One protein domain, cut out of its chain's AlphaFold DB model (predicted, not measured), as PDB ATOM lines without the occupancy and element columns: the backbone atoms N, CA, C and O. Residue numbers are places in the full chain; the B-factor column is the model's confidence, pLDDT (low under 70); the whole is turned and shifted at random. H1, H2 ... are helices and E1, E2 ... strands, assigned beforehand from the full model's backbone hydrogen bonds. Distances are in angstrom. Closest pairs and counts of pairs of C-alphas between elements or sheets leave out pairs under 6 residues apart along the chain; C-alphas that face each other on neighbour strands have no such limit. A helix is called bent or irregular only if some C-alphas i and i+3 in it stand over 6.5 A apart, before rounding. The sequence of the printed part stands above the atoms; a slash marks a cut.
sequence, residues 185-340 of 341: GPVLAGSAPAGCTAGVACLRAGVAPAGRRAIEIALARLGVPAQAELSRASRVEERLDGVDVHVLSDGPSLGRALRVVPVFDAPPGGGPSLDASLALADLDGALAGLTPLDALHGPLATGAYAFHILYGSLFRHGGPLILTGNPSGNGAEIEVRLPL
ATOM      1  N   GLY A 185     293.343 273.391 244.609       95.56
ATOM      2  CA  GLY A 185     294.076 274.647 244.458       95.56
ATOM      3  C   GLY A 185     293.144 275.858 244.568       95.56
ATOM      4  O   GLY A 185     291.940 275.679 244.759       95.56
ATOM      5  N   PRO A 186     293.664 277.094 244.451       96.81
ATOM      6  CA  PRO A 186     292.848 278.304 244.538       96.81
ATOM      7  C   PRO A 186     291.668 278.272 243.558       96.81
ATOM      8  O   PRO A 186     291.844 277.988 242.368       96.81
ATOM      9  N   VAL A 187     290.466 278.554 244.071       97.50
ATOM     10  CA  VAL A 187     289.205 278.520 243.305       97.50
ATOM     11  C   VAL A 187     288.850 279.910 242.788       97.50
ATOM     12  O   VAL A 187     288.597 280.088 241.599       97.50
ATOM     13  N   LEU A 188     288.880 280.903 243.675       98.00
ATOM     14  CA  LEU A 188     288.573 282.297 243.370       98.00
ATOM     15  C   LEU A 188     289.850 283.140 243.386       98.00
ATOM     16  O   LEU A 188     290.771 282.856 244.154       98.00
ATOM     17  N   ALA A 189     289.895 284.182 242.562       95.62
ATOM     18  CA  ALA A 189     290.981 285.159 242.536       95.62
ATOM     19  C   ALA A 189     290.508 286.505 241.980       95.62
ATOM     20  O   ALA A 189     289.767 286.553 241.006       95.62
ATOM     21  N   GLY A 190     290.990 287.608 242.558       94.12
ATOM     22  CA  GLY A 190     290.631 288.955 242.107       94.12
ATOM     23  C   GLY A 190     289.141 289.274 242.273       94.12
ATOM     24  O   GLY A 190     288.434 288.632 243.047       94.12
ATOM     25  N   SER A 191     288.670 290.297 241.565       94.19
ATOM     26  CA  SER A 191     287.274 290.749 241.610       94.19
ATOM     27  C   SER A 191     286.433 290.080 240.526       94.19
ATOM     28  O   SER A 191     286.919 289.875 239.412       94.19
ATOM     29  N   ALA A 192     285.160 289.808 240.821       95.69
ATOM     30  CA  ALA A 192     284.174 289.450 239.804       95.69
ATOM     31  C   ALA A 192     283.998 290.585 238.772       95.69
ATOM     32  O   ALA A 192     284.284 291.745 239.090       95.69
ATOM     33  N   PRO A 193     283.545 290.296 237.539       95.25
ATOM     34  CA  PRO A 193     283.222 291.339 236.566       95.25
ATOM     35  C   PRO A 193     282.029 292.208 237.016       95.25
ATOM     36  O   PRO A 193     281.283 291.848 237.928       95.25
ATOM     37  N   ALA A 194     281.875 293.385 236.405       89.31
ATOM     38  CA  ALA A 194     280.828 294.358 236.740       89.31
ATOM     39  C   ALA A 194     279.440 294.042 236.155       89.31
ATOM     40  O   ALA A 194     278.469 294.676 236.565       89.31
ATOM     41  N   GLY A 195     279.352 293.122 235.188       80.31
ATOM     42  CA  GLY A 195     278.079 292.698 234.599       80.31
ATOM     43  C   GLY A 195     277.205 291.925 235.589       80.31
ATOM     44  O   GLY A 195     277.520 291.880 236.779       80.31
ATOM     45  N   CYS A 196     276.121 291.315 235.089       74.56
ATOM     46  CA  CYS A 196     275.018 290.703 235.852       74.56
ATOM     47  C   CYS A 196     273.896 291.672 236.290       74.56
ATOM     48  O   CYS A 196     273.827 292.100 237.442       74.56
ATOM     49  N   THR A 197     272.978 292.016 235.377       64.25
ATOM     50  CA  THR A 197     271.815 292.889 235.676       64.25
ATOM     51  C   THR A 197     270.449 292.295 235.314       64.25
ATOM     52  O   THR A 197     269.429 292.865 235.693       64.25
ATOM     53  N   ALA A 198     270.403 291.166 234.599       71.25
ATOM     54  CA  ALA A 198     269.171 290.525 234.133       71.25
ATOM     55  C   ALA A 198     269.373 289.013 233.919       71.25
ATOM     56  O   ALA A 198     270.514 288.560 233.856       71.25
ATOM     57  N   GLY A 199     268.281 288.259 233.761       83.44
ATOM     58  CA  GLY A 199     268.281 286.815 233.480       83.44
ATOM     59  C   GLY A 199     267.685 285.973 234.615       83.44
ATOM     60  O   GLY A 199     267.527 286.453 235.735       83.44
ATOM     61  N   VAL A 200     267.370 284.707 234.318       92.62
ATOM     62  CA  VAL A 200     266.846 283.729 235.295       92.62
ATOM     63  C   VAL A 200     267.918 283.380 236.321       92.62
ATOM     64  O   VAL A 200     267.638 283.239 237.510       92.62
ATOM     65  N   ALA A 201     269.160 283.237 235.865       94.88
ATOM     66  CA  ALA A 201     270.308 283.013 236.722       94.88
ATOM     67  C   ALA A 201     271.506 283.784 236.197       94.88
ATOM     68  O   ALA A 201     271.632 284.034 234.998       94.88
ATOM     69  N   CYS A 202     272.418 284.110 237.092       94.94
ATOM     70  CA  CYS A 202     273.666 284.725 236.720       94.94
ATOM     71  C   CYS A 202     274.741 284.359 237.733       94.94
ATOM     72  O   CYS A 202     274.500 284.384 238.937       94.94
ATOM     73  N   LEU A 203     275.922 284.015 237.239       96.06
ATOM     74  CA  LEU A 203     277.118 283.772 238.025       96.06
ATOM     75  C   LEU A 203     278.209 284.687 237.502       96.06
ATOM     76  O   LEU A 203     278.538 284.628 236.326       96.06
ATOM     77  N   ARG A 204     278.808 285.489 238.377       96.62
ATOM     78  CA  ARG A 204     279.993 286.290 238.075       96.62
ATOM     79  C   ARG A 204     281.096 285.976 239.076       96.62
ATOM     80  O   ARG A 204     280.866 285.925 240.285       96.62
ATOM     81  N   ALA A 205     282.305 285.746 238.580       97.69
ATOM     82  CA  ALA A 205     283.428 285.365 239.419       97.69
ATOM     83  C   ALA A 205     284.771 285.860 238.880       97.69
ATOM     84  O   ALA A 205     285.047 285.798 237.683       97.69
ATOM     85  N   GLY A 206     285.634 286.299 239.791       97.94
ATOM     86  CA  GLY A 206     287.073 286.308 239.583       97.94
ATOM     87  C   GLY A 206     287.602 284.904 239.872       97.94
ATOM     88  O   GLY A 206     287.425 284.382 240.978       97.94
ATOM     89  N   VAL A 207     288.203 284.259 238.877       97.62
ATOM     90  CA  VAL A 207     288.470 282.815 238.904       97.62
ATOM     91  C   VAL A 207     289.957 282.501 238.876       97.62
ATOM     92  O   VAL A 207     290.749 283.109 238.161       97.62
ATOM     93  N   ALA A 208     290.329 281.484 239.643       97.38
ATOM     94  CA  ALA A 208     291.632 280.840 239.576       97.38
ATOM     95  C   ALA A 208     291.529 279.508 238.794       97.38
ATOM     96  O   ALA A 208     290.421 279.088 238.442       97.38
ATOM     97  N   PRO A 209     292.646 278.813 238.491       96.06
ATOM     98  CA  PRO A 209     292.619 277.607 237.659       96.06
ATOM     99  C   PRO A 209     291.642 276.518 238.127       96.06
ATOM    100  O   PRO A 209     290.937 275.949 237.294       96.06
ATOM    101  N   ALA A 210     291.543 276.259 239.438       96.62
ATOM    102  CA  ALA A 210     290.587 275.279 239.956       96.62
ATOM    103  C   ALA A 210     289.133 275.765 239.803       96.62
ATOM    104  O   ALA A 210     288.250 274.963 239.513       96.62
ATOM    105  N   GLY A 211     288.882 277.073 239.928       97.06
ATOM    106  CA  GLY A 211     287.563 277.666 239.692       97.06
ATOM    107  C   GLY A 211     287.109 277.533 238.245       97.06
ATOM    108  O   GLY A 211     285.997 277.071 238.003       97.06
ATOM    109  N   ARG A 212     287.991 277.828 237.280       97.19
ATOM    110  CA  ARG A 212     287.711 277.624 235.847       97.19
ATOM    111  C   ARG A 212     287.288 276.190 235.551       97.19
ATOM    112  O   ARG A 212     286.268 275.965 234.908       97.19
ATOM    113  N   ARG A 213     288.038 275.216 236.077       96.81
ATOM    114  CA  ARG A 213     287.737 273.795 235.871       96.81
ATOM    115  C   ARG A 213     286.437 273.368 236.558       96.81
ATOM    116  O   ARG A 213     285.708 272.549 236.010       96.81
ATOM    117  N   ALA A 214     286.126 273.914 237.735       96.50
ATOM    118  CA  ALA A 214     284.851 273.658 238.401       96.50
ATOM    119  C   ALA A 214     283.660 274.185 237.578       96.50
ATOM    120  O   ALA A 214     282.673 273.465 237.422       96.50
ATOM    121  N   ILE A 215     283.773 275.392 237.010       96.62
ATOM    122  CA  ILE A 215     282.758 275.976 236.116       96.62
ATOM    123  C   ILE A 215     282.602 275.118 234.859       96.62
ATOM    124  O   ILE A 215     281.487 274.745 234.520       96.62
ATOM    125  N   GLU A 216     283.702 274.719 234.222       96.12
ATOM    126  CA  GLU A 216     283.677 273.861 233.032       96.12
ATOM    127  C   GLU A 216     282.930 272.537 233.286       96.12
ATOM    128  O   GLU A 216     282.089 272.126 232.487       96.12
ATOM    129  N   ILE A 217     283.175 271.886 234.430       95.50
ATOM    130  CA  ILE A 217     282.469 270.655 234.827       95.50
ATOM    131  C   ILE A 217     280.978 270.921 235.070       95.50
ATOM    132  O   ILE A 217     280.141 270.095 234.700       95.50
ATOM    133  N   ALA A 218     280.633 272.048 235.697       94.50
ATOM    134  CA  ALA A 218     279.243 272.424 235.933       94.50
ATOM    135  C   ALA A 218     278.499 272.692 234.613       94.50
ATOM    136  O   ALA A 218     277.418 272.146 234.407       94.50
ATOM    137  N   LEU A 219     279.104 273.444 233.693       94.88
ATOM    138  CA  LEU A 219     278.558 273.732 232.365       94.88
ATOM    139  C   LEU A 219     278.385 272.460 231.527       94.88
ATOM    140  O   LEU A 219     277.322 272.249 230.947       94.88
ATOM    141  N   ALA A 220     279.363 271.549 231.552       93.75
ATOM    142  CA  ALA A 220     279.261 270.265 230.862       93.75
ATOM    143  C   ALA A 220     278.077 269.418 231.366       93.75
ATOM    144  O   ALA A 220     277.402 268.757 230.578       93.75
ATOM    145  N   ARG A 221     277.770 269.465 232.670       91.75
ATOM    146  CA  ARG A 221     276.587 268.795 233.247       91.75
ATOM    147  C   ARG A 221     275.267 269.424 232.828       91.75
ATOM    148  O   ARG A 221     274.257 268.730 232.806       91.75
ATOM    149  N   LEU A 222     275.283 270.710 232.499       91.19
ATOM    150  CA  LEU A 222     274.148 271.429 231.926       91.19
ATOM    151  C   LEU A 222     274.054 271.242 230.402       91.19
ATOM    152  O   LEU A 222     273.184 271.832 229.770       91.19
ATOM    153  N   GLY A 223     274.935 270.435 229.798       91.75
ATOM    154  CA  GLY A 223     274.986 270.232 228.351       91.75
ATOM    155  C   GLY A 223     275.482 271.455 227.574       91.75
ATOM    156  O   GLY A 223     275.334 271.492 226.355       91.75
ATOM    157  N   VAL A 224     276.060 272.451 228.252       92.50
ATOM    158  CA  VAL A 224     276.610 273.648 227.609       92.50
ATOM    159  C   VAL A 224     277.912 273.265 226.891       92.50
ATOM    160  O   VAL A 224     278.771 272.617 227.501       92.50
ATOM    161  N   PRO A 225     278.084 273.638 225.608       90.44
ATOM    162  CA  PRO A 225     279.312 273.367 224.870       90.44
ATOM    163  C   PRO A 225     280.550 273.948 225.560       90.44
ATOM    164  O   PRO A 225     280.484 274.994 226.201       90.44
ATOM    165  N   ALA A 226     281.695 273.286 225.387       92.75
ATOM    166  CA  ALA A 226     282.959 273.775 225.926       92.75
ATOM    167  C   ALA A 226     283.295 275.166 225.363       92.75
ATOM    168  O   ALA A 226     283.271 275.384 224.152       92.75
ATOM    169  N   GLN A 227     283.641 276.091 226.255       94.31
ATOM    170  CA  GLN A 227     284.002 277.469 225.929       94.31
ATOM    171  C   GLN A 227     285.532 277.586 225.955       94.31
ATOM    172  O   GLN A 227     286.158 277.397 227.001       94.31
ATOM    173  N   ALA A 228     286.164 277.857 224.811       92.81
ATOM    174  CA  ALA A 228     287.626 277.837 224.695       92.81
ATOM    175  C   ALA A 228     288.295 278.920 225.564       92.81
ATOM    176  O   ALA A 228     289.356 278.703 226.160       92.81
ATOM    177  N   GLU A 229     287.644 280.073 225.668       95.69
ATOM    178  CA  GLU A 229     288.075 281.270 226.381       95.69
ATOM    179  C   GLU A 229     288.111 281.058 227.900       95.69
ATOM    180  O   GLU A 229     289.024 281.556 228.567       95.69
ATOM    181  N   LEU A 230     287.196 280.239 228.442       95.94
ATOM    182  CA  LEU A 230     287.109 279.944 229.876       95.94
ATOM    183  C   LEU A 230     288.439 279.425 230.428       95.94
ATOM    184  O   LEU A 230     288.814 279.778 231.540       95.94
ATOM    185  N   SER A 231     289.195 278.646 229.646       93.31
ATOM    186  CA  SER A 231     290.478 278.064 230.067       93.31
ATOM    187  C   SER A 231     291.538 279.100 230.476       93.31
ATOM    188  O   SER A 231     292.432 278.789 231.270       93.31
ATOM    189  N   ARG A 232     291.436 280.337 229.968       95.19
ATOM    190  CA  ARG A 232     292.397 281.429 230.203       95.19
ATOM    191  C   ARG A 232     291.791 282.624 230.934       95.19
ATOM    192  O   ARG A 232     292.555 283.446 231.433       95.19
ATOM    193  N   ALA A 233     290.465 282.678 231.048       96.88
ATOM    194  CA  ALA A 233     289.745 283.772 231.680       96.88
ATOM    195  C   ALA A 233     290.211 284.016 233.124       96.88
ATOM    196  O   ALA A 233     290.398 283.082 233.906       96.88
ATOM    197  N   SER A 234     290.401 285.281 233.477       97.06
ATOM    198  CA  SER A 234     290.610 285.734 234.857       97.06
ATOM    199  C   SER A 234     289.291 286.130 235.515       97.06
ATOM    200  O   SER A 234     289.154 286.056 236.736       97.06
ATOM    201  N   ARG A 235     288.310 286.546 234.710       97.25
ATOM    202  CA  ARG A 235     286.946 286.859 235.138       97.25
ATOM    203  C   ARG A 235     285.947 286.168 234.227       97.25
ATOM    204  O   ARG A 235     286.120 286.161 233.012       97.25
ATOM    205  N   VAL A 236     284.914 285.602 234.826       97.19
ATOM    206  CA  VAL A 236     283.866 284.849 234.138       97.19
ATOM    207  C   VAL A 236     282.520 285.398 234.572       97.19
ATOM    208  O   VAL A 236     282.300 285.642 235.758       97.19
ATOM    209  N   GLU A 237     281.629 285.568 233.611       96.31
ATOM    210  CA  GLU A 237     280.203 285.754 233.808       96.31
ATOM    211  C   GLU A 237     279.471 284.695 232.983       96.31
ATOM    212  O   GLU A 237     279.691 284.594 231.782       96.31
ATOM    213  N   GLU A 238     278.615 283.904 233.624       95.38
ATOM    214  CA  GLU A 238     277.714 282.947 232.984       95.38
ATOM    215  C   GLU A 238     276.282 283.358 233.310       95.38
ATOM    216  O   GLU A 238     275.872 283.346 234.476       95.38
ATOM    217  N   ARG A 239     275.508 283.720 232.289       94.81
ATOM    218  CA  ARG A 239     274.127 284.170 232.459       94.81
ATOM    219  C   ARG A 239     273.155 283.204 231.805       94.81
ATOM    220  O   ARG A 239     273.313 282.862 230.638       94.81
ATOM    221  N   LEU A 240     272.129 282.791 232.536       94.75
ATOM    222  CA  LEU A 240     270.996 282.043 232.003       94.75
ATOM    223  C   LEU A 240     269.901 283.033 231.600       94.75
ATOM    224  O   LEU A 240     269.149 283.516 232.446       94.75
ATOM    225  N   ASP A 241     269.816 283.329 230.305       91.88
ATOM    226  CA  ASP A 241     268.855 284.299 229.763       91.88
ATOM    227  C   ASP A 241     267.452 283.715 229.585       91.88
ATOM    228  O   ASP A 241     266.473 284.459 229.554       91.88
ATOM    229  N   GLY A 242     267.333 282.393 229.462       88.88
ATOM    230  CA  GLY A 242     266.044 281.736 229.292       88.88
ATOM    231  C   GLY A 242     266.126 280.217 229.352       88.88
ATOM    232  O   GLY A 242     267.199 279.628 229.189       88.88
ATOM    233  N   VAL A 243     264.964 279.608 229.582       92.81
ATOM    234  CA  VAL A 243     264.758 278.160 229.623       92.81
ATOM    235  C   VAL A 243     263.623 277.822 228.661       92.81
ATOM    236  O   VAL A 243     262.482 278.209 228.898       92.81
ATOM    237  N   ASP A 244     263.935 277.118 227.576       92.81
ATOM    238  CA  ASP A 244     262.935 276.532 226.684       92.81
ATOM    239  C   ASP A 244     262.557 275.148 227.211       92.81
ATOM    240  O   ASP A 244     263.298 274.171 227.082       92.81
ATOM    241  N   VAL A 245     261.406 275.075 227.874       90.75
ATOM    242  CA  VAL A 245     260.954 273.847 228.527       90.75
ATOM    243  C   VAL A 245     260.384 272.819 227.549       90.75
ATOM    244  O   VAL A 245     260.366 271.635 227.873       90.75
ATOM    245  N   HIS A 246     259.974 273.224 226.344       88.44
ATOM    246  CA  HIS A 246     259.329 272.321 225.382       88.44
ATOM    247  C   HIS A 246     260.320 271.396 224.673       88.44
ATOM    248  O   HIS A 246     259.935 270.351 224.151       88.44
ATOM    249  N   VAL A 247     261.604 271.754 224.674       91.94
ATOM    250  CA  VAL A 247     262.668 270.911 224.119       91.94
ATOM    251  C   VAL A 247     263.248 269.933 225.143       91.94
ATOM    252  O   VAL A 247     264.114 269.137 224.775       91.94
ATOM    253  N   LEU A 248     262.799 269.977 226.404       90.62
ATOM    254  CA  LEU A 248     263.231 269.041 227.440       90.62
ATOM    255  C   LEU A 248     262.713 267.630 227.137       90.62
ATOM    256  O   LEU A 248     261.526 267.418 226.904       90.62
ATOM    257  N   SER A 249     263.606 266.646 227.201       89.44
ATOM    258  CA  SER A 249     263.262 265.224 227.082       89.44
ATOM    259  C   SER A 249     264.182 264.361 227.953       89.44
ATOM    260  O   SER A 249     263.742 263.716 228.909       89.44
ATOM    261  N   ASP A 250     265.482 264.415 227.681       87.25
ATOM    262  CA  ASP A 250     266.547 263.658 228.335       87.25
ATOM    263  C   ASP A 250     267.738 264.553 228.728       87.25
ATOM    264  O   ASP A 250     267.734 265.760 228.494       87.25
ATOM    265  N   GLY A 251     268.777 263.980 229.341       84.31
ATOM    266  CA  GLY A 251     269.985 264.731 229.716       84.31
ATOM    267  C   GLY A 251     270.605 265.532 228.554       84.31
ATOM    268  O   GLY A 251     270.830 266.730 228.716       84.31
ATOM    269  N   PRO A 252     270.837 264.926 227.372       88.94
ATOM    270  CA  PRO A 252     271.326 265.631 226.183       88.94
ATOM    271  C   PRO A 252     270.488 266.835 225.723       88.94
ATOM    272  O   PRO A 252     271.026 267.732 225.072       88.94
ATOM    273  N   SER A 253     269.188 266.883 226.029       90.62
ATOM    274  CA  SER A 253     268.335 268.028 225.683       90.62
ATOM    275  C   SER A 253     268.647 269.316 226.461       90.62
ATOM    276  O   SER A 253     268.368 270.405 225.953       90.62
ATOM    277  N   LEU A 254     269.292 269.226 227.634       89.31
ATOM    278  CA  LEU A 254     269.575 270.373 228.513       89.31
ATOM    279  C   LEU A 254     270.340 271.500 227.815       89.31
ATOM    280  O   LEU A 254     269.967 272.662 227.943       89.31
ATOM    281  N   GLY A 255     271.359 271.159 227.023       90.19
ATOM    282  CA  GLY A 255     272.171 272.154 226.318       90.19
ATOM    283  C   GLY A 255     271.393 272.969 225.283       90.19
ATOM    284  O   GLY A 255     271.795 274.078 224.951       90.19
ATOM    285  N   ARG A 256     270.273 272.431 224.774       91.44
ATOM    286  CA  ARG A 256     269.357 273.146 223.869       91.44
ATOM    287  C   ARG A 256     268.276 273.909 224.633       91.44
ATOM    288  O   ARG A 256     267.845 274.954 224.163       91.44
ATOM    289  N   ALA A 257     267.851 273.388 225.783       92.81
ATOM    290  CA  ALA A 257     266.844 274.011 226.638       92.81
ATOM    291  C   ALA A 257     267.367 275.268 227.347       92.81
ATOM    292  O   ALA A 257     266.618 276.214 227.577       92.81
ATOM    293  N   LEU A 258     268.647 275.287 227.719       93.69
ATOM    294  CA  LEU A 258     269.244 276.362 228.504       93.69
ATOM    295  C   LEU A 258     269.983 277.353 227.608       93.69
ATOM    296  O   LEU A 258     270.990 277.019 226.983       93.69
ATOM    297  N   ARG A 259     269.535 278.611 227.601       93.25
ATOM    298  CA  ARG A 259     270.245 279.688 226.907       93.25
ATOM    299  C   ARG A 259     271.275 280.324 227.836       93.25
ATOM    300  O   ARG A 259     270.986 281.320 228.500       93.25
ATOM    301  N   VAL A 260     272.470 279.738 227.868       94.06
ATOM    302  CA  VAL A 260     273.611 280.263 228.631       94.06
ATOM    303  C   VAL A 260     274.447 281.202 227.763       94.06
ATOM    304  O   VAL A 260     274.846 280.846 226.654       94.06
ATOM    305  N   VAL A 261     274.698 282.408 228.264       93.56
ATOM    306  CA  VAL A 261     275.486 283.453 227.606       93.56
ATOM    307  C   VAL A 261     276.721 283.748 228.459       93.56
ATOM    308  O   VAL A 261     276.570 284.324 229.541       93.56
ATOM    309  N   PRO A 262     277.921 283.372 227.989       94.94
ATOM    310  CA  PRO A 262     279.157 283.680 228.685       94.94
ATOM    311  C   PRO A 262     279.692 285.071 228.330       94.94
ATOM    312  O   PRO A 262     279.596 285.521 227.186       94.94
ATOM    313  N   VAL A 263     280.341 285.719 229.294       95.25
ATOM    314  CA  VAL A 263     281.202 286.887 229.083       95.25
ATOM    315  C   VAL A 263     282.503 286.674 229.854       95.25
ATOM    316  O   VAL A 263     282.502 286.412 231.056       95.25
ATOM    317  N   PHE A 264     283.636 286.817 229.169       96.44
ATOM    318  CA  PHE A 264     284.960 286.617 229.757       96.44
ATOM    319  C   PHE A 264     285.729 287.927 229.849       96.44
ATOM    320  O   PHE A 264     285.665 288.772 228.958       96.44
ATOM    321  N   ASP A 265     286.467 288.085 230.944       95.69
ATOM    322  CA  ASP A 265     287.423 289.169 231.180       95.69
ATOM    323  C   ASP A 265     286.872 290.601 231.084       95.69
ATOM    324  O   ASP A 265     287.647 291.563 231.052       95.69
ATOM    325  N   ALA A 266     285.547 290.760 231.189       93.94
ATOM    326  CA  ALA A 266     284.883 292.051 231.353       93.94
ATOM    327  C   ALA A 266     285.479 292.861 232.526       93.94
ATOM    328  O   ALA A 266     286.080 292.274 233.435       93.94
ATOM    329  N   PRO A 267     285.342 294.201 232.541       94.50
ATOM    330  CA  PRO A 267     285.924 295.042 233.584       94.50
ATOM    331  C   PRO A 267     285.544 294.585 235.003       94.50
ATOM    332  O   PRO A 267     284.416 294.126 235.210       94.50
ATOM    333  N   PRO A 268     286.459 294.696 235.983       93.75
ATOM    334  CA  PRO A 268     286.172 294.307 237.358       93.75
ATOM    335  C   PRO A 268     285.043 295.163 237.941       93.75
ATOM    336  O   PRO A 268     284.999 296.377 237.748       93.75
ATOM    337  N   GLY A 269     284.139 294.514 238.666       90.12
ATOM    338  CA  GLY A 269     283.079 295.146 239.437       90.12
ATOM    339  C   GLY A 269     283.443 295.299 240.911       90.12
ATOM    340  O   GLY A 269     284.437 294.756 241.395       90.12
ATOM    341  N   GLY A 270     282.595 296.022 241.641       87.75
ATOM    342  CA  GLY A 270     282.625 296.029 243.102       87.75
ATOM    343  C   GLY A 270     282.003 294.762 243.702       87.75
ATOM    344  O   GLY A 270     281.207 294.071 243.054       87.75
ATOM    345  N   GLY A 271     282.332 294.496 244.968       88.56
ATOM    346  CA  GLY A 271     281.745 293.410 245.754       88.56
ATOM    347  C   GLY A 271     282.632 292.161 245.869       88.56
ATOM    348  O   GLY A 271     283.856 292.271 245.750       88.56
ATOM    349  N   PRO A 272     282.036 290.993 246.175       92.69
ATOM    350  CA  PRO A 272     282.775 289.756 246.423       92.69
ATOM    351  C   PRO A 272     283.419 289.192 245.148       92.69
ATOM    352  O   PRO A 272     283.027 289.514 244.024       92.69
ATOM    353  N   SER A 273     284.409 288.310 245.318       96.50
ATOM    354  CA  SER A 273     285.067 287.620 244.197       96.50
ATOM    355  C   SER A 273     284.157 286.629 243.477       96.50
ATOM    356  O   SER A 273     284.428 286.300 242.329       96.50
ATOM    357  N   LEU A 274     283.110 286.146 244.137       97.19
ATOM    358  CA  LEU A 274     282.035 285.346 243.567       97.19
ATOM    359  C   LEU A 274     280.710 285.974 243.980       97.19
ATOM    360  O   LEU A 274     280.493 286.231 245.164       97.19
ATOM    361  N   ASP A 275     279.830 286.160 243.009       96.06
ATOM    362  CA  ASP A 275     278.448 286.563 243.208       96.06
ATOM    363  C   ASP A 275     277.594 285.821 242.184       96.06
ATOM    364  O   ASP A 275     277.833 285.902 240.980       96.06
ATOM    365  N   ALA A 276     276.640 285.042 242.660       95.94
ATOM    366  CA  ALA A 276     275.713 284.320 241.824       95.94
ATOM    367  C   ALA A 276     274.302 284.451 242.381       95.94
ATOM    368  O   ALA A 276     274.083 284.402 243.593       95.94
ATOM    369  N   SER A 277     273.336 284.584 241.483       95.62
ATOM    370  CA  SER A 277     271.923 284.650 241.816       95.62
ATOM    371  C   SER A 277     271.099 283.749 240.901       95.62
ATOM    372  O   SER A 277     271.431 283.541 239.735       95.62
ATOM    373  N   LEU A 278     270.022 283.194 241.450       95.31
ATOM    374  CA  LEU A 278     269.003 282.447 240.722       95.31
ATOM    375  C   LEU A 278     267.627 282.964 241.151       95.31
ATOM    376  O   LEU A 278     267.230 282.832 242.314       95.31
ATOM    377  N   ALA A 279     266.900 283.547 240.204       94.56
ATOM    378  CA  ALA A 279     265.538 284.015 240.381       94.56
ATOM    379  C   ALA A 279     264.574 282.820 240.336       94.56
ATOM    380  O   ALA A 279     264.112 282.393 239.280       94.56
ATOM    381  N   LEU A 280     264.274 282.260 241.511       94.38
ATOM    382  CA  LEU A 280     263.435 281.061 241.633       94.38
ATOM    383  C   LEU A 280     262.028 281.249 241.052       94.38
ATOM    384  O   LEU A 280     261.488 280.315 240.467       94.38
ATOM    385  N   ALA A 281     261.459 282.450 241.175       93.69
ATOM    386  CA  ALA A 281     260.159 282.776 240.595       93.69
ATOM    387  C   ALA A 281     260.182 282.766 239.056       93.69
ATOM    388  O   ALA A 281     259.245 282.259 238.448       93.69
ATOM    389  N   ASP A 282     261.257 283.258 238.432       93.69
ATOM    390  CA  ASP A 282     261.398 283.250 236.970       93.69
ATOM    391  C   ASP A 282     261.644 281.829 236.451       93.69
ATOM    392  O   ASP A 282     261.096 281.434 235.422       93.69
ATOM    393  N   LEU A 283     262.412 281.025 237.199       93.06
ATOM    394  CA  LEU A 283     262.596 279.606 236.902       93.06
ATOM    395  C   LEU A 283     261.265 278.844 236.974       93.06
ATOM    396  O   LEU A 283     260.953 278.084 236.062       93.06
ATOM    397  N   ASP A 284     260.467 279.059 238.023       94.69
ATOM    398  CA  ASP A 284     259.122 278.482 238.106       94.69
ATOM    399  C   ASP A 284     258.213 278.980 236.975       94.69
ATOM    400  O   ASP A 284     257.480 278.185 236.394       94.69
ATOM    401  N   GLY A 285     258.298 280.263 236.618       94.12
ATOM    402  CA  GLY A 285     257.568 280.838 235.490       94.12
ATOM    403  C   GLY A 285     257.878 280.138 234.166       94.12
ATOM    404  O   GLY A 285     256.961 279.870 233.393       94.12
ATOM    405  N   ALA A 286     259.141 279.769 233.928       92.69
ATOM    406  CA  ALA A 286     259.514 278.961 232.771       92.69
ATOM    407  C   ALA A 286     258.939 277.537 232.860       92.69
ATOM    408  O   ALA A 286     258.344 277.049 231.899       92.69
ATOM    409  N   LEU A 287     259.060 276.880 234.021       93.50
ATOM    410  CA  LEU A 287     258.534 275.527 234.236       93.50
ATOM    411  C   LEU A 287     257.005 275.445 234.134       93.50
ATOM    412  O   LEU A 287     256.485 274.411 233.720       93.50
ATOM    413  N   ALA A 288     256.290 276.526 234.448       92.75
ATOM    414  CA  ALA A 288     254.839 276.622 234.300       92.75
ATOM    415  C   ALA A 288     254.369 276.511 232.837       92.75
ATOM    416  O   ALA A 288     253.190 276.258 232.595       92.75
ATOM    417  N   GLY A 289     255.273 276.676 231.863       91.81
ATOM    418  CA  GLY A 289     254.996 276.411 230.451       91.81
ATOM    419  C   GLY A 289     254.824 274.922 230.122       91.81
ATOM    420  O   GLY A 289     254.280 274.600 229.069       91.81
ATOM    421  N   LEU A 290     255.251 274.012 231.007       91.56
ATOM    422  CA  LEU A 290     255.090 272.571 230.811       91.56
ATOM    423  C   LEU A 290     253.639 272.136 231.022       91.56
ATOM    424  O   LEU A 290     253.018 272.408 232.050       91.56
ATOM    425  N   THR A 291     253.131 271.355 230.076       89.81
ATOM    426  CA  THR A 291     251.843 270.673 230.188       89.81
ATOM    427  C   THR A 291     252.022 269.222 230.655       89.81
ATOM    428  O   THR A 291     253.110 268.650 230.527       89.81
ATOM    429  N   PRO A 292     250.951 268.556 231.135       90.81
ATOM    430  CA  PRO A 292     250.994 267.119 231.406       90.81
ATOM    431  C   PRO A 292     251.425 266.268 230.201       90.81
ATOM    432  O   PRO A 292     251.950 265.175 230.392       90.81
ATOM    433  N   LEU A 293     251.188 266.736 228.968       91.25
ATOM    434  CA  LEU A 293     251.580 266.015 227.755       91.25
ATOM    435  C   LEU A 293     253.086 266.122 227.501       91.25
ATOM    436  O   LEU A 293     253.702 265.120 227.145       91.25
ATOM    437  N   ASP A 294     253.697 267.278 227.772       88.94
ATOM    438  CA  ASP A 294     255.150 267.462 227.642       88.94
ATOM    439  C   ASP A 294     255.926 266.539 228.588       88.94
ATOM    440  O   ASP A 294     257.002 266.045 228.256       88.94
ATOM    441  N   ALA A 295     255.349 266.221 229.752       87.94
ATOM    442  CA  ALA A 295     255.928 265.269 230.694       87.94
ATOM    443  C   ALA A 295     256.110 263.859 230.099       87.94
ATOM    444  O   ALA A 295     256.905 263.086 230.631       87.94
ATOM    445  N   LEU A 296     255.419 263.517 229.005       90.12
ATOM    446  CA  LEU A 296     255.562 262.236 228.307       90.12
ATOM    447  C   LEU A 296     256.786 262.192 227.378       90.12
ATOM    448  O   LEU A 296     257.155 261.111 226.922       90.12
ATOM    449  N   HIS A 297     257.436 263.328 227.103       89.12
ATOM    450  CA  HIS A 297     258.580 263.400 226.187       89.12
ATOM    451  C   HIS A 297     259.869 262.796 226.753       89.12
ATOM    452  O   HIS A 297     260.812 262.539 226.003       89.12
ATOM    453  N   GLY A 298     259.925 262.540 228.059       90.44
ATOM    454  CA  GLY A 298     261.041 261.835 228.672       90.44
ATOM    455  C   GLY A 298     261.234 262.163 230.149       90.44
ATOM    456  O   GLY A 298     260.589 263.067 230.685       90.44
ATOM    457  N   PRO A 299     262.147 261.442 230.820       90.38
ATOM    458  CA  PRO A 299     262.309 261.500 232.270       90.38
ATOM    459  C   PRO A 299     262.682 262.892 232.788       90.38
ATOM    460  O   PRO A 299     262.307 263.243 233.906       90.38
ATOM    461  N   LEU A 300     263.399 263.698 231.995       90.69
ATOM    462  CA  LEU A 300     263.770 265.050 232.403       90.69
ATOM    463  C   LEU A 300     262.561 265.992 232.377       90.69
ATOM    464  O   LEU A 300     262.354 266.733 233.335       90.69
ATOM    465  N   ALA A 301     261.739 265.921 231.326       91.75
ATOM    466  CA  ALA A 301     260.499 266.689 231.228       91.75
ATOM    467  C   ALA A 301     259.499 266.275 232.314       91.75
ATOM    468  O   ALA A 301     258.934 267.133 232.992       91.75
ATOM    469  N   THR A 302     259.344 264.965 232.557       92.94
ATOM    470  CA  THR A 302     258.527 264.454 233.668       92.94
ATOM    471  C   THR A 302     259.006 265.012 235.006       92.94
ATOM    472  O   THR A 302     258.201 265.483 235.807       92.94
ATOM    473  N   GLY A 303     260.320 264.976 235.251       92.75
ATOM    474  CA  GLY A 303     260.922 265.487 236.479       92.75
ATOM    475  C   GLY A 303     260.710 266.989 236.657       92.75
ATOM    476  O   GLY A 303     260.321 267.421 237.739       92.75
ATOM    477  N   ALA A 304     260.905 267.775 235.598       92.88
ATOM    478  CA  ALA A 304     260.696 269.221 235.599       92.88
ATOM    479  C   ALA A 304     259.224 269.592 235.864       92.88
ATOM    480  O   ALA A 304     258.941 270.458 236.692       92.88
ATOM    481  N   TYR A 305     258.283 268.882 235.235       94.31
ATOM    482  CA  TYR A 305     256.852 269.073 235.458       94.31
ATOM    483  C   TYR A 305     256.431 268.691 236.888       94.31
ATOM    484  O   TYR A 305     255.749 269.458 237.571       94.31
ATOM    485  N   ALA A 306     256.893 267.542 237.388       93.88
ATOM    486  CA  ALA A 306     256.642 267.126 238.768       93.88
ATOM    487  C   ALA A 306     257.226 268.129 239.773       93.88
ATOM    488  O   ALA A 306     256.586 268.453 240.775       93.88
ATOM    489  N   PHE A 307     258.416 268.662 239.490       93.44
ATOM    490  CA  PHE A 307     259.042 269.695 240.302       93.44
ATOM    491  C   PHE A 307     258.181 270.962 240.368       93.44
ATOM    492  O   PHE A 307     257.933 271.469 241.463       93.44
ATOM    493  N   HIS A 308     257.674 271.438 239.227       94.75
ATOM    494  CA  HIS A 308     256.766 272.585 239.171       94.75
ATOM    495  C   HIS A 308     255.506 272.365 240.019       94.75
ATOM    496  O   HIS A 308     255.160 273.216 240.840       94.75
ATOM    497  N   ILE A 309     254.859 271.202 239.897       94.81
ATOM    498  CA  ILE A 309     253.660 270.884 240.686       94.81
ATOM    499  C   ILE A 309     253.962 270.893 242.188       94.81
ATOM    500  O   ILE A 309     253.199 271.452 242.976       94.81
ATOM    501  N   LEU A 310     255.061 270.255 242.597       93.50
ATOM    502  CA  LEU A 310     255.365 270.032 244.010       93.50
ATOM    503  C   LEU A 310     255.958 271.265 244.700       93.50
ATOM    504  O   LEU A 310     255.697 271.483 245.884       93.50
ATOM    505  N   TYR A 311     256.757 272.056 243.983       95.06
ATOM    506  CA  TYR A 311     257.596 273.105 244.567       95.06
ATOM    507  C   TYR A 311     257.432 274.478 243.910       95.06
ATOM    508  O   TYR A 311     257.945 275.461 244.444       95.06
ATOM    509  N   GLY A 312     256.679 274.600 242.817       93.69
ATOM    510  CA  GLY A 312     256.524 275.870 242.108       93.69
ATOM    511  C   GLY A 312     255.918 276.976 242.970       93.69
ATOM    512  O   GLY A 312     256.415 278.100 243.018       93.69
ATOM    513  N   SER A 313     254.905 276.641 243.775       94.06
ATOM    514  CA  SER A 313     254.327 277.582 244.746       94.06
ATOM    515  C   SER A 313     255.357 278.084 245.759       94.06
ATOM    516  O   SER A 313     255.386 279.277 246.060       94.06
ATOM    517  N   LEU A 314     256.248 277.212 246.242       94.69
ATOM    518  CA  LEU A 314     257.339 277.616 247.128       94.69
ATOM    519  C   LEU A 314     258.295 278.578 246.420       94.69
ATOM    520  O   LEU A 314     258.685 279.577 247.012       94.69
ATOM    521  N   PHE A 315     258.639 278.315 245.161       93.94
ATOM    522  CA  PHE A 315     259.564 279.144 244.385       93.94
ATOM    523  C   PHE A 315     259.024 280.551 244.127       93.94
ATOM    524  O   PHE A 315     259.769 281.517 244.266       93.94
ATOM    525  N   ARG A 316     257.719 280.688 243.871       93.50
ATOM    526  CA  ARG A 316     257.054 281.999 243.748       93.50
ATOM    527  C   ARG A 316     257.077 282.822 245.039       93.50
ATOM    528  O   ARG A 316     257.011 284.048 244.983       93.50
ATOM    529  N   HIS A 317     257.173 282.158 246.191       93.38
ATOM    530  CA  HIS A 317     257.250 282.795 247.511       93.38
ATOM    531  C   HIS A 317     258.672 282.793 248.097       93.38
ATOM    532  O   HIS A 317     258.912 283.372 249.155       93.38
ATOM    533  N   GLY A 318     259.640 282.191 247.409       91.00
ATOM    534  CA  GLY A 318     261.057 282.365 247.686       91.00
ATOM    535  C   GLY A 318     261.533 283.712 247.151       91.00
ATOM    536  O   GLY A 318     261.027 284.222 246.151       91.00
ATOM    537  N   GLY A 319     262.516 284.320 247.808       92.38
ATOM    538  CA  GLY A 319     263.339 285.304 247.106       92.38
ATOM    539  C   GLY A 319     264.441 284.607 246.298       92.38
ATOM    540  O   GLY A 319     264.505 283.376 246.269       92.38
ATOM    541  N   PRO A 320     265.313 285.378 245.632       94.25
ATOM    542  CA  PRO A 320     266.390 284.798 244.844       94.25
ATOM    543  C   PRO A 320     267.330 283.976 245.731       94.25
ATOM    544  O   PRO A 320     267.670 284.394 246.841       94.25
ATOM    545  N   LEU A 321     267.768 282.826 245.221       96.62
ATOM    546  CA  LEU A 321     268.887 282.093 245.800       96.62
ATOM    547  C   LEU A 321     270.161 282.868 245.468       96.62
ATOM    548  O   LEU A 321     270.436 283.107 244.296       96.62
ATOM    549  N   ILE A 322     270.921 283.257 246.487       96.94
ATOM    550  CA  ILE A 322     272.152 284.036 246.337       96.94
ATOM    551  C   ILE A 322     273.321 283.205 246.855       96.94
ATOM    552  O   ILE A 322     273.237 282.631 247.939       96.94
ATOM    553  N   LEU A 323     274.414 283.169 246.102       97.56
ATOM    554  CA  LEU A 323     275.693 282.595 246.497       97.56
ATOM    555  C   LEU A 323     276.766 283.670 246.348       97.56
ATOM    556  O   LEU A 323     277.014 284.147 245.248       97.56
ATOM    557  N   THR A 324     277.440 284.019 247.437       97.81
ATOM    558  CA  THR A 324     278.614 284.893 247.398       97.81
ATOM    559  C   THR A 324     279.843 284.164 247.914       97.81
ATOM    560  O   THR A 324     279.734 283.177 248.645       97.81
ATOM    561  N   GLY A 325     281.031 284.628 247.536       97.62
ATOM    562  CA  GLY A 325     282.257 284.033 248.044       97.62
ATOM    563  C   GLY A 325     283.512 284.861 247.851       97.62
ATOM    564  O   GLY A 325     283.591 285.729 246.981       97.62
ATOM    565  N   ASN A 326     284.509 284.558 248.676       97.88
ATOM    566  CA  ASN A 326     285.825 285.183 248.663       97.88
ATOM    567  C   ASN A 326     286.936 284.118 248.678       97.88
ATOM    568  O   ASN A 326     286.727 283.017 249.202       97.88
ATOM    569  N   PRO A 327     288.126 284.414 248.127       97.38
ATOM    570  CA  PRO A 327     289.250 283.485 248.125       97.38
ATOM    571  C   PRO A 327     289.684 283.136 249.552       97.38
ATOM    572  O   PRO A 327     289.761 284.012 250.410       97.38
ATOM    573  N   SER A 328     290.008 281.866 249.805       95.81
ATOM    574  CA  SER A 328     290.541 281.431 251.102       95.81
ATOM    575  C   SER A 328     291.472 280.233 250.938       95.81
ATOM    576  O   SER A 328     291.025 279.106 250.724       95.81
ATOM    577  N   GLY A 329     292.787 280.475 251.003       92.31
ATOM    578  CA  GLY A 329     293.809 279.447 250.776       92.31
ATOM    579  C   GLY A 329     293.595 278.694 249.455       92.31
ATOM    580  O   GLY A 329     293.444 279.304 248.399       92.31
ATOM    581  N   ASN A 330     293.524 277.362 249.526       92.75
ATOM    582  CA  ASN A 330     293.234 276.482 248.381       92.75
ATOM    583  C   ASN A 330     291.724 276.302 248.132       92.75
ATOM    584  O   ASN A 330     291.278 275.236 247.719       92.75
ATOM    585  N   GLY A 331     290.910 277.289 248.481       94.75
ATOM    586  CA  GLY A 331     289.462 277.164 248.513       94.75
ATOM    587  C   GLY A 331     288.759 278.510 248.414       94.75
ATOM    588  O   GLY A 331     289.311 279.490 247.906       94.75
ATOM    589  N   ALA A 332     287.523 278.544 248.900       97.75
ATOM    590  CA  ALA A 332     286.712 279.751 248.970       97.75
ATOM    591  C   ALA A 332     285.836 279.734 250.223       97.75
ATOM    592  O   ALA A 332     285.194 278.724 250.523       97.75
ATOM    593  N   GLU A 333     285.791 280.857 250.935       98.12
ATOM    594  CA  GLU A 333     284.714 281.087 251.892       98.12
ATOM    595  C   GLU A 333     283.464 281.488 251.122       98.12
ATOM    596  O   GLU A 333     283.542 282.346 250.241       98.12
ATOM    597  N   ILE A 334     282.334 280.854 251.430       98.31
ATOM    598  CA  ILE A 334     281.071 281.082 250.731       98.31
ATOM    599  C   ILE A 334     279.922 281.349 251.700       98.31
ATOM    600  O   ILE A 334     279.894 280.825 252.817       98.31
ATOM    601  N   GLU A 335     278.951 282.126 251.232       98.56
ATOM    602  CA  GLU A 335     277.643 282.310 251.849       98.56
ATOM    603  C   GLU A 335     276.561 281.985 250.817       98.56
ATOM    604  O   GLU A 335     276.552 282.536 249.721       98.56
ATOM    605  N   VAL A 336     275.635 281.101 251.180       98.19
ATOM    606  CA  VAL A 336     274.420 280.794 250.424       98.19
ATOM    607  C   VAL A 336     273.229 281.338 251.197       98.19
ATOM    608  O   VAL A 336     273.088 281.068 252.388       98.19
ATOM    609  N   ARG A 337     272.346 282.080 250.532       98.06
ATOM    610  CA  ARG A 337     271.123 282.629 251.122       98.06
ATOM    611  C   ARG A 337     269.924 282.227 250.288       98.06
ATOM    612  O   ARG A 337     269.894 282.481 249.088       98.06
ATOM    613  N   LEU A 338     268.917 281.679 250.948       97.00
ATOM    614  CA  LEU A 338     267.611 281.408 250.371       97.00
ATOM    615  C   LEU A 338     266.539 282.050 251.259       97.00
ATOM    616  O   LEU A 338     266.131 281.438 252.247       97.00
ATOM    617  N   PRO A 339     266.107 283.284 250.963       96.62
ATOM    618  CA  PRO A 339     265.025 283.928 251.695       96.62
ATOM    619  C   PRO A 339     263.672 283.300 251.345       96.62
ATOM    620  O   PRO A 339     263.413 282.936 250.197       96.62
ATOM    621  N   LEU A 340     262.785 283.238 252.332       94.25
ATOM    622  CA  LEU A 340     261.416 282.755 252.212       94.25
ATOM    623  C   LEU A 340     260.461 283.856 252.685       94.25
ATOM    624  O   LEU A 340     260.612 284.368 253.796       94.25
TER     625      LEU A 340
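Overview. This is residues 185 to 340 of the 341 residues of an uncharacterized protein of Deltaproteobacteria bacterium (UniProt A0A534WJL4). What is the main shape? One twisted wall of six strands has H1 over one face, running along the strands; beyond one end of the strands H5, the longest helix, runs across that end, with H3 packed on it. Which parts make it? The printed part has 156 residues, with five named helices and six named strands in the order E1 H1 E2 H2 E3 E4 H3 H4 H5 E5 E6, and the class is mixed, helices and strands. The sheet order is E3 E2 E1 E4 E5 E6, all antiparallel. How spread out is it? It is compact, with a radius of gyration of the C-alphas of 16.4 A and spans of 48 by 35 by 25 A.

Arrangement. How do the strands pair? E1, residues 201 to 206, is antiparallel to E2, residues 235 to 243, with N 203 and O 238 at 2.8 A, and to E4, residues 274 to 278, with N 204 and O 275 at 2.8 A. Edge strand E3, residues 258 to 264, is antiparallel to E2, with N 261 and O 239 at 2.8 A. E5, residues 321 to 328, is antiparallel to E4, with N 276 and O 323 at 2.8 A, and forms a hairpin with edge strand E6, residues 331 to 339, with N 324 and O 335 at 2.9 A. Which helices are on the sheet? H1, residues 209 to 221, has a height over the sheet of 8.3 A and lies over E1, along the strands at 1 degree on the local plane. H3, residues 280 to 287, only grazes the sheet; its closest C-alphas with E2 are those of Ala 286 and Val 243, 6.2 A apart. H2, residues 251 to 257, is only just not on it, with 4 pairs of C-alphas within 10 A. How do the helices meet? H3 and H5, residues 299 to 317, touch at a steep tilt of 38 degrees, opposite ways, with the closest C-alphas those of Ala 281 and Arg 316, 4.5 A apart. H4, residues 294 to 297, and H5 touch only at the corner, with the closest C-alphas those of Ala 295 and Thr 302, 4.0 A apart. What do the helix backbones show? In H1 and H3 every O i to N i+4 pair is within hydrogen-bond range, in H5 13 of 15, and in H2 1 of 3 beside 3 of 4 O i to N i+3 pairs; H4 is too short for such a pair.

Along the chain. Where do the strands lie? C-alpha 201 begins E1 at (270.308, 283.013, 236.722), and C-alpha 339 ends E6 at (265.025, 283.928, 251.695). E6 is 25.6 A long from first to last C-alpha, E2 24.5 A and E5 22.3 A. Where is the longest helix? H5 begins at C-alpha 299, (262.309, 261.500, 232.270), and is 26.7 A long. It is irregular, with C-alphas 310 and 313 7.7 A apart, and H2 is only just irregular, with C-alphas 252 and 255 6.6 A apart.

Size, cuts and confidence. How far does it reach? The two C-alphas farthest apart are those of Leu 293 and Gly 329, 49.9 A. Is it continuous and confident? The printed part has no cut, and the link from H1 to E2, 13 residues, is long. The mean pLDDT of the printed part is 93.4, and residue 197 is under 70.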